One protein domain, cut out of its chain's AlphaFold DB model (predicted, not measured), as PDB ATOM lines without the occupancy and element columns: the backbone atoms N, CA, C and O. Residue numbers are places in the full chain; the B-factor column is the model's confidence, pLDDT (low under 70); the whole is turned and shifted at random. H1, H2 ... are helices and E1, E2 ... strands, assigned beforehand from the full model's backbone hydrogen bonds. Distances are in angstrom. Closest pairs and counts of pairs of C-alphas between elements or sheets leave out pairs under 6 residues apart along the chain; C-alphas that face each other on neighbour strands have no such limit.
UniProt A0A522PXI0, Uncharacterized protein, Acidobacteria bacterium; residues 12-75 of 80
ATOM      1  N   ALA A  12     183.831 142.442 264.961       97.88
ATOM      2  CA  ALA A  12     182.425 142.617 264.591       97.88
ATOM      3  C   ALA A  12     182.048 144.091 264.358       97.88
ATOM      4  O   ALA A  12     181.286 144.406 263.450       97.88
ATOM      5  N   LEU A  13     182.621 145.007 265.146       98.12
ATOM      6  CA  LEU A  13     182.408 146.440 264.969       98.12
ATOM      7  C   LEU A  13     183.069 146.942 263.684       98.12
ATOM      8  O   LEU A  13     182.470 147.714 262.940       98.12
ATOM      9  N   ARG A  14     184.297 146.489 263.408       98.06
ATOM     10  CA  ARG A  14     185.005 146.820 262.168       98.06
ATOM     11  C   ARG A  14     184.224 146.341 260.944       98.06
ATOM     12  O   ARG A  14     184.053 147.127 260.020       98.06
ATOM     13  N   GLN A  15     183.742 145.097 260.959       98.31
ATOM     14  CA  GLN A  15     182.942 144.542 259.866       98.31
ATOM     15  C   GLN A  15     181.661 145.352 259.659       98.31
ATOM     16  O   GLN A  15     181.419 145.826 258.557       98.31
ATOM     17  N   HIS A  16     180.924 145.638 260.736       98.25
ATOM     18  CA  HIS A  16     179.715 146.456 260.662       98.25
ATOM     19  C   HIS A  16     179.957 147.830 260.019       98.25
ATOM     20  O   HIS A  16     179.133 148.308 259.245       98.25
ATOM     21  N   LEU A  17     181.078 148.489 260.333       97.94
ATOM     22  CA  LEU A  17     181.413 149.777 259.722       97.94
ATOM     23  C   LEU A  17     181.675 149.649 258.215       97.94
ATOM     24  O   LEU A  17     181.274 150.545 257.475       97.94
ATOM     25  N   PHE A  18     182.298 148.559 257.759       96.81
ATOM     26  CA  PHE A  18     182.472 148.295 256.328       96.81
ATOM     27  C   PHE A  18     181.144 148.011 255.631       96.81
ATOM     28  O   PHE A  18     180.859 148.665 254.631       96.81
ATOM     29  N   ASP A  19     180.303 147.148 256.205       98.06
ATOM     30  CA  ASP A  19     178.978 146.841 255.654       98.06
ATOM     31  C   ASP A  19     178.153 148.131 255.499       98.06
ATOM     32  O   ASP A  19     177.502 148.368 254.485       98.06
ATOM     33  N   ARG A  20     178.229 149.039 256.482       97.38
ATOM     34  CA  ARG A  20     177.533 150.333 256.425       97.38
ATOM     35  C   ARG A  20     178.127 151.293 255.400       97.38
ATOM     36  O   ARG A  20     177.354 152.013 254.777       97.38
ATOM     37  N   LEU A  21     179.447 151.338 255.219       95.25
ATOM     38  CA  LEU A  21     180.065 152.142 254.155       95.25
ATOM     39  C   LEU A  21     179.564 151.694 252.775       95.25
ATOM     40  O   LEU A  21     179.187 152.541 251.964       95.25
ATOM     41  N   GLU A  22     179.513 150.380 252.548       95.19
ATOM     42  CA  GLU A  22     179.056 149.774 251.295       95.19
ATOM     43  C   GLU A  22     177.556 149.999 251.066       95.19
ATOM     44  O   GLU A  22     177.168 150.604 250.065       95.19
ATOM     45  N   GLU A  23     176.701 149.617 252.022       95.00
ATOM     46  CA  GLU A  23     175.245 149.775 251.916       95.00
ATOM     47  C   GLU A  23     174.806 151.235 251.720       95.00
ATOM     48  O   GLU A  23     173.734 151.499 251.176       95.00
ATOM     49  N   ARG A  24     175.573 152.198 252.246       93.25
ATOM     50  CA  ARG A  24     175.264 153.633 252.141       93.25
ATOM     51  C   ARG A  24     175.915 154.307 250.944       93.25
ATOM     52  O   ARG A  24     175.717 155.507 250.781       93.25
ATOM     53  N   GLN A  25     176.641 153.551 250.121       93.81
ATOM     54  CA  GLN A  25     177.317 154.044 248.922       93.81
ATOM     55  C   GLN A  25     178.191 155.274 249.218       93.81
ATOM     56  O   GLN A  25     178.204 156.241 248.455       93.81
ATOM     57  N   ILE A  26     178.904 155.250 250.352       92.62
ATOM     58  CA  ILE A  26     179.805 156.339 250.741       92.62
ATOM     59  C   ILE A  26     180.945 156.391 249.724       92.62
ATOM     60  O   ILE A  26     181.704 155.436 249.563       92.62
ATOM     61  N   ASN A  27     181.022 157.503 248.995       94.19
ATOM     62  CA  ASN A  27     181.895 157.623 247.835       94.19
ATOM     63  C   ASN A  27     183.344 157.965 248.233       94.19
ATOM     64  O   ASN A  27     183.673 158.205 249.395       94.19
ATOM     65  N   VAL A  28     184.234 158.000 247.243       95.44
ATOM     66  CA  VAL A  28     185.661 158.276 247.461       95.44
ATOM     67  C   VAL A  28     185.903 159.672 248.057       95.44
ATOM     68  O   VAL A  28     186.753 159.817 248.933       95.44
ATOM     69  N   GLU A  29     185.153 160.692 247.635       96.81
ATOM     70  CA  GLU A  29     185.275 162.052 248.177       96.81
ATOM     71  C   GLU A  29     184.879 162.100 249.663       96.81
ATOM     72  O   GLU A  29     185.585 162.685 250.489       96.81
ATOM     73  N   ASP A  30     183.801 161.409 250.025       96.88
ATOM     74  CA  ASP A  30     183.350 161.253 251.405       96.88
ATOM     75  C   ASP A  30     184.396 160.531 252.268       96.88
ATOM     76  O   ASP A  30     184.672 160.944 253.400       96.88
ATOM     77  N   LEU A  31     185.038 159.489 251.726       96.00
ATOM     78  CA  LEU A  31     186.126 158.778 252.400       96.00
ATOM     79  C   LEU A  31     187.353 159.670 252.627       96.00
ATOM     80  O   LEU A  31     187.983 159.561 253.682       96.00
ATOM     81  N   TYR A  32     187.679 160.576 251.699       97.75
ATOM     82  CA  TYR A  32     188.740 161.565 251.912       97.75
ATOM     83  C   TYR A  32     188.394 162.533 253.045       97.75
ATOM     84  O   TYR A  32     189.226 162.753 253.925       97.75
ATOM     85  N   ARG A  33     187.158 163.047 253.092       98.00
ATOM     86  CA  ARG A  33     186.697 163.919 254.189       98.00
ATOM     87  C   ARG A  33     186.755 163.202 255.539       98.00
ATOM     88  O   ARG A  33     187.231 163.773 256.521       98.00
ATOM     89  N   LEU A  34     186.332 161.935 255.581       97.50
ATOM     90  CA  LEU A  34     186.451 161.099 256.774       97.50
ATOM     91  C   LEU A  34     187.915 160.911 257.178       97.50
ATOM     92  O   LEU A  34     188.238 161.041 258.355       97.50
ATOM     93  N   LYS A  35     188.805 160.612 256.226       97.31
ATOM     94  CA  LYS A  35     190.241 160.447 256.486       97.31
ATOM     95  C   LYS A  35     190.845 161.711 257.099       97.31
ATOM     96  O   LYS A  35     191.437 161.614 258.169       97.31
ATOM     97  N   SER A  36     190.633 162.877 256.488       98.19
ATOM     98  CA  SER A  36     191.162 164.149 256.997       98.19
ATOM     99  C   SER A  36     190.648 164.474 258.400       98.19
ATOM    100  O   SER A  36     191.404 164.944 259.244       98.19
ATOM    101  N   TRP A  37     189.380 164.172 258.691       97.94
ATOM    102  CA  TRP A  37     188.838 164.355 260.039       97.94
ATOM    103  C   TRP A  37     189.426 163.366 261.056       97.94
ATOM    104  O   TRP A  37     189.693 163.735 262.193       97.94
ATOM    105  N   ARG A  38     189.679 162.111 260.671       97.44
ATOM    106  CA  ARG A  38     190.354 161.135 261.547       97.44
ATOM    107  C   ARG A  38     191.771 161.581 261.907       97.44
ATOM    108  O   ARG A  38     192.186 161.398 263.047       97.44
ATOM    109  N   GLU A  39     192.483 162.159 260.944       97.44
ATOM    110  CA  GLU A  39     193.847 162.675 261.101       97.44
ATOM    111  C   GLU A  39     193.918 163.912 262.007       97.44
ATOM    112  O   GLU A  39     194.963 164.161 262.599       97.44
ATOM    113  N   SER A  40     192.813 164.645 262.197       97.00
ATOM    114  CA  SER A  40     192.752 165.745 263.172       97.00
ATOM    115  C   SER A  40     192.574 165.276 264.625       97.00
ATOM    116  O   SER A  40     192.380 166.108 265.507       97.00
ATOM    117  N   GLU A  41     192.561 163.961 264.870       96.19
ATOM    118  CA  GLU A  41     192.435 163.332 266.192       96.19
ATOM    119  C   GLU A  41     191.317 163.936 267.072       96.19
ATOM    120  O   GLU A  41     191.585 164.501 268.143       96.19
ATOM    121  N   PRO A  42     190.043 163.836 266.653       96.81
ATOM    122  CA  PRO A  42     188.918 164.374 267.410       96.81
ATOM    123  C   PRO A  42     188.762 163.694 268.777       96.81
ATOM    124  O   PRO A  42     189.023 162.497 268.951       96.81
ATOM    125  N   GLU A  43     188.296 164.470 269.753       96.56
ATOM    126  CA  GLU A  43     187.932 163.959 271.070       96.56
ATOM    127  C   GLU A  43     186.547 163.302 271.061       96.56
ATOM    128  O   GLU A  43     185.616 163.773 270.409       96.56
ATOM    129  N   ALA A  44     186.411 162.223 271.827       94.94
ATOM    130  CA  ALA A  44     185.216 161.407 271.927       94.94
ATOM    131  C   ALA A  44     184.507 161.662 273.271       94.94
ATOM    132  O   ALA A  44     185.097 161.402 274.321       94.94
ATOM    133  N   PRO A  45     183.268 162.183 273.278       94.88
ATOM    134  CA  PRO A  45     182.465 162.296 274.495       94.88
ATOM    135  C   PRO A  45     182.189 160.941 275.142       94.88
ATOM    136  O   PRO A  45     182.165 159.926 274.454       94.88
ATOM    137  N   ASP A  46     181.913 160.939 276.448       92.06
ATOM    138  CA  ASP A  46     181.596 159.706 277.184       92.06
ATOM    139  C   ASP A  46     180.306 159.038 276.676       92.06
ATOM    140  O   ASP A  46     180.195 157.816 276.675       92.06
ATOM    141  N   GLY A  47     179.341 159.838 276.207       95.06
ATOM    142  CA  GLY A  47     178.058 159.376 275.675       95.06
ATOM    143  C   GLY A  47     177.988 159.313 274.143       95.06
ATOM    144  O   GLY A  47     179.013 159.382 273.458       95.06
ATOM    145  N   PRO A  48     176.769 159.205 273.582       98.00
ATOM    146  CA  PRO A  48     176.557 159.219 272.142       98.00
ATOM    147  C   PRO A  48     177.063 160.515 271.501       98.00
ATOM    148  O   PRO A  48     176.891 161.611 272.049       98.00
ATOM    149  N   TRP A  49     177.639 160.400 270.310       98.00
ATOM    150  CA  TRP A  49     178.133 161.521 269.516       98.00
ATOM    151  C   TRP A  49     177.968 161.263 268.021       98.00
ATOM    152  O   TRP A  49     177.829 160.119 267.576       98.00
ATOM    153  N   TYR A  50     178.014 162.329 267.225       98.50
ATOM    154  CA  TYR A  50     178.031 162.213 265.772       98.50
ATOM    155  C   TYR A  50     178.840 163.324 265.107       98.50
ATOM    156  O   TYR A  50     178.917 164.438 265.614       98.50
ATOM    157  N   LYS A  51     179.388 163.023 263.929       98.25
ATOM    158  CA  LYS A  51     179.927 164.008 262.991       98.25
ATOM    159  C   LYS A  51     179.088 164.006 261.721       98.25
ATOM    160  O   LYS A  51     178.888 162.948 261.125       98.25
ATOM    161  N   ASP A  52     178.609 165.180 261.318       97.88
ATOM    162  CA  ASP A  52     177.902 165.381 260.050       97.88
ATOM    163  C   ASP A  52     178.870 165.886 258.970       97.88
ATOM    164  O   ASP A  52     179.554 166.893 259.164       97.88
ATOM    165  N   PHE A  53     178.932 165.171 257.845       97.25
ATOM    166  CA  PHE A  53     179.706 165.528 256.650       97.25
ATOM    167  C   PHE A  53     178.817 166.090 255.523       97.25
ATOM    168  O   PHE A  53     179.299 166.376 254.427       97.25
ATOM    169  N   GLY A  54     177.515 166.251 255.778       96.06
ATOM    170  CA  GLY A  54     176.505 166.739 254.843       96.06
ATOM    171  C   GLY A  54     175.893 165.626 253.989       96.06
ATOM    172  O   GLY A  54     174.670 165.501 253.934       96.06
ATOM    173  N   SER A  55     176.725 164.812 253.336       95.62
ATOM    174  CA  SER A  55     176.328 163.637 252.535       95.62
ATOM    175  C   SER A  55     175.994 162.427 253.414       95.62
ATOM    176  O   SER A  55     174.995 161.737 253.195       95.62
ATOM    177  N   PHE A  56     176.790 162.216 254.459       97.50
ATOM    178  CA  PHE A  56     176.623 161.157 255.446       97.50
ATOM    179  C   PHE A  56     176.963 161.669 256.850       97.50
ATOM    180  O   PHE A  56     177.525 162.752 257.029       97.50
ATOM    181  N   LYS A  57     176.639 160.868 257.862       98.12
ATOM    182  CA  LYS A  57     177.079 161.081 259.243       98.12
ATOM    183  C   LYS A  57     177.798 159.840 259.735       98.12
ATOM    184  O   LYS A  57     177.400 158.727 259.395       98.12
ATOM    185  N   ILE A  58     178.798 160.017 260.586       98.12
ATOM    186  CA  ILE A  58     179.332 158.929 261.408       98.12
ATOM    187  C   ILE A  58     178.885 159.143 262.848       98.12
ATOM    188  O   ILE A  58     178.962 160.251 263.372       98.12
ATOM    189  N   CYS A  59     178.370 158.090 263.469       98.25
ATOM    190  CA  CYS A  59     177.904 158.105 264.850       98.25
ATOM    191  C   CYS A  59     178.773 157.184 265.693       98.25
ATOM    192  O   CYS A  59     179.241 156.149 265.211       98.25
ATOM    193  N   GLY A  60     178.934 157.526 266.962       97.88
ATOM    194  CA  GLY A  60     179.646 156.705 267.921       97.88
ATOM    195  C   GLY A  60     179.172 156.918 269.348       97.88
ATOM    196  O   GLY A  60     178.228 157.661 269.609       97.88
ATOM    197  N   GLU A  61     179.817 156.209 270.264       97.25
ATOM    198  CA  GLU A  61     179.554 156.281 271.698       97.25
ATOM    199  C   GLU A  61     180.847 155.983 272.453       97.25
ATOM    200  O   GLU A  61     181.560 155.020 272.124       97.25
ATOM    201  N   GLY A  62     181.180 156.829 273.431       95.88
ATOM    202  CA  GLY A  62     182.497 156.793 274.055       95.88
ATOM    203  C   GLY A  62     183.590 156.923 272.992       95.88
ATOM    204  O   GLY A  62     183.423 157.572 271.964       95.88
ATOM    205  N   ARG A  63     184.697 156.201 273.158       96.31
ATOM    206  CA  ARG A  63     185.806 156.201 272.187       96.31
ATOM    207  C   ARG A  63     185.514 155.524 270.840       96.31
ATOM    208  O   ARG A  63     186.386 155.548 269.978       96.31
ATOM    209  N   PHE A  64     184.372 154.862 270.651       97.56
ATOM    210  CA  PHE A  64     184.167 153.987 269.493       97.56
ATOM    211  C   PHE A  64     183.257 154.609 268.426       97.56
ATOM    212  O   PHE A  64     182.127 154.980 268.751       97.56
ATOM    213  N   PRO A  65     183.669 154.630 267.144       97.88
ATOM    214  CA  PRO A  65     182.723 154.783 266.045       97.88
ATOM    215  C   PRO A  65     181.811 153.551 265.995       97.88
ATOM    216  O   PRO A  65     182.262 152.431 266.230       97.88
ATOM    217  N   LYS A  66     180.524 153.752 265.714       98.12
ATOM    218  CA  LYS A  66     179.499 152.703 265.774       98.12
ATOM    219  C   LYS A  66     178.794 152.458 264.457       98.12
ATOM    220  O   LYS A  66     178.524 151.306 264.156       98.12
ATOM    221  N   THR A  67     178.478 153.496 263.685       98.12
ATOM    222  CA  THR A  67     177.742 153.316 262.427       98.12
ATOM    223  C   THR A  67     177.831 154.539 261.516       98.12
ATOM    224  O   THR A  67     178.252 155.616 261.948       98.12
ATOM    225  N   PHE A  68     177.389 154.370 260.271       98.12
ATOM    226  CA  PHE A  68     177.193 155.445 259.304       98.12
ATOM    227  C   PHE A  68     175.706 155.626 259.000       98.12
ATOM    228  O   PHE A  68     174.959 154.656 258.861       98.12
ATOM    229  N   LEU A  69     175.288 156.880 258.874       97.44
ATOM    230  CA  LEU A  69     173.925 157.282 258.554       97.44
ATOM    231  C   LEU A  69     173.902 158.104 257.262       97.44
ATOM    232  O   LEU A  69     174.825 158.872 256.995       97.44
ATOM    233  N   LEU A  70     172.820 157.997 256.492       96.06
ATOM    234  CA  LEU A  70     172.559 158.897 255.362       96.06
ATOM    235  C   LEU A  70     172.168 160.292 255.857       96.06
ATOM    236  O   LEU A  70     171.664 160.448 256.970       96.06
ATOM    237  N   LYS A  71     172.305 161.301 254.990       92.62
ATOM    238  CA  LYS A  71     171.891 162.692 255.243       92.62
ATOM    239  C   LYS A  71     170.535 162.825 255.954       92.62
ATOM    240  O   LYS A  71     170.444 163.587 256.915       92.62
ATOM    241  N   GLY A  72     169.517 162.082 255.511       92.06
ATOM    242  CA  GLY A  72     168.145 162.159 256.034       92.06
ATOM    243  C   GLY A  72     167.883 161.401 257.341       92.06
ATOM    244  O   GLY A  72     166.803 161.528 257.907       92.06
ATOM    245  N   GLN A  73     168.835 160.606 257.829       95.62
ATOM    246  CA  GLN A  73     168.666 159.844 259.064       95.62
ATOM    247  C   GLN A  73     169.083 160.681 260.280       95.62
ATOM    248  O   GLN A  73     170.134 161.328 260.285       95.62
ATOM    249  N   ALA A  74     168.255 160.653 261.327       95.88
ATOM    250  CA  ALA A  74     168.519 161.369 262.568       95.88
ATOM    251  C   ALA A  74     169.661 160.704 263.356       95.88
ATOM    252  O   ALA A  74     169.613 159.510 263.651       95.88
ATOM    253  N   ALA A  75     170.667 161.497 263.720       97.38
ATOM    254  CA  ALA A  75     171.722 161.085 264.637       97.38
ATOM    255  C   ALA A  75     171.329 161.392 266.088       97.38
ATOM    256  O   ALA A  75     170.516 162.278 266.354       97.38
TER     257      ALA A  75
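Overview. This is residues 12 to 75 of the 80 residues of an uncharacterized protein of Acidobacteria bacterium (UniProt A0A522PXI0). A twisted sheet, E1 - E2 - E3, has H1 packed along edge strand E3, while H2 only grazes the sheet, apart from H1. The 64 printed residues, mixed in class, hold two named helices, then three antiparallel strands. The whole is compact, radius of gyration of the C-alphas 11.2 A, spanning 29 by 24 by 23 A.

Arrangement. E1 (48 to 52), E2 (56 to 61) and E3 (64 to 70) form a meander, each strand the antiparallel neighbour of the one before. N 49 and O 60, 2.9 A, and N 57 and O 69, 2.8 A, are within hydrogen-bond range. H1 (12 to 23) is over E3, height over the sheet 7.8 A; C-alphas 17 and 67 are closest, 5.8 A. H2 (28 to 39) grazes with residues 30 to 37. In both helices every O i to N i+4 pair is within range.

Along the chain. H1 begins at C-alpha 12 (182.425, 142.617, 264.591) and measures 16.2 A, H2 16.5 A, E1 13.6 A, E2 17.2 A; E3, 18.9 A, ends at C-alpha 70 (172.559, 158.897, 255.362).

Size, cuts and confidence. C-alphas 28 and 46 are farthest apart, 30.0 A. The printed part has no cut, no long link and no residue under pLDDT 70.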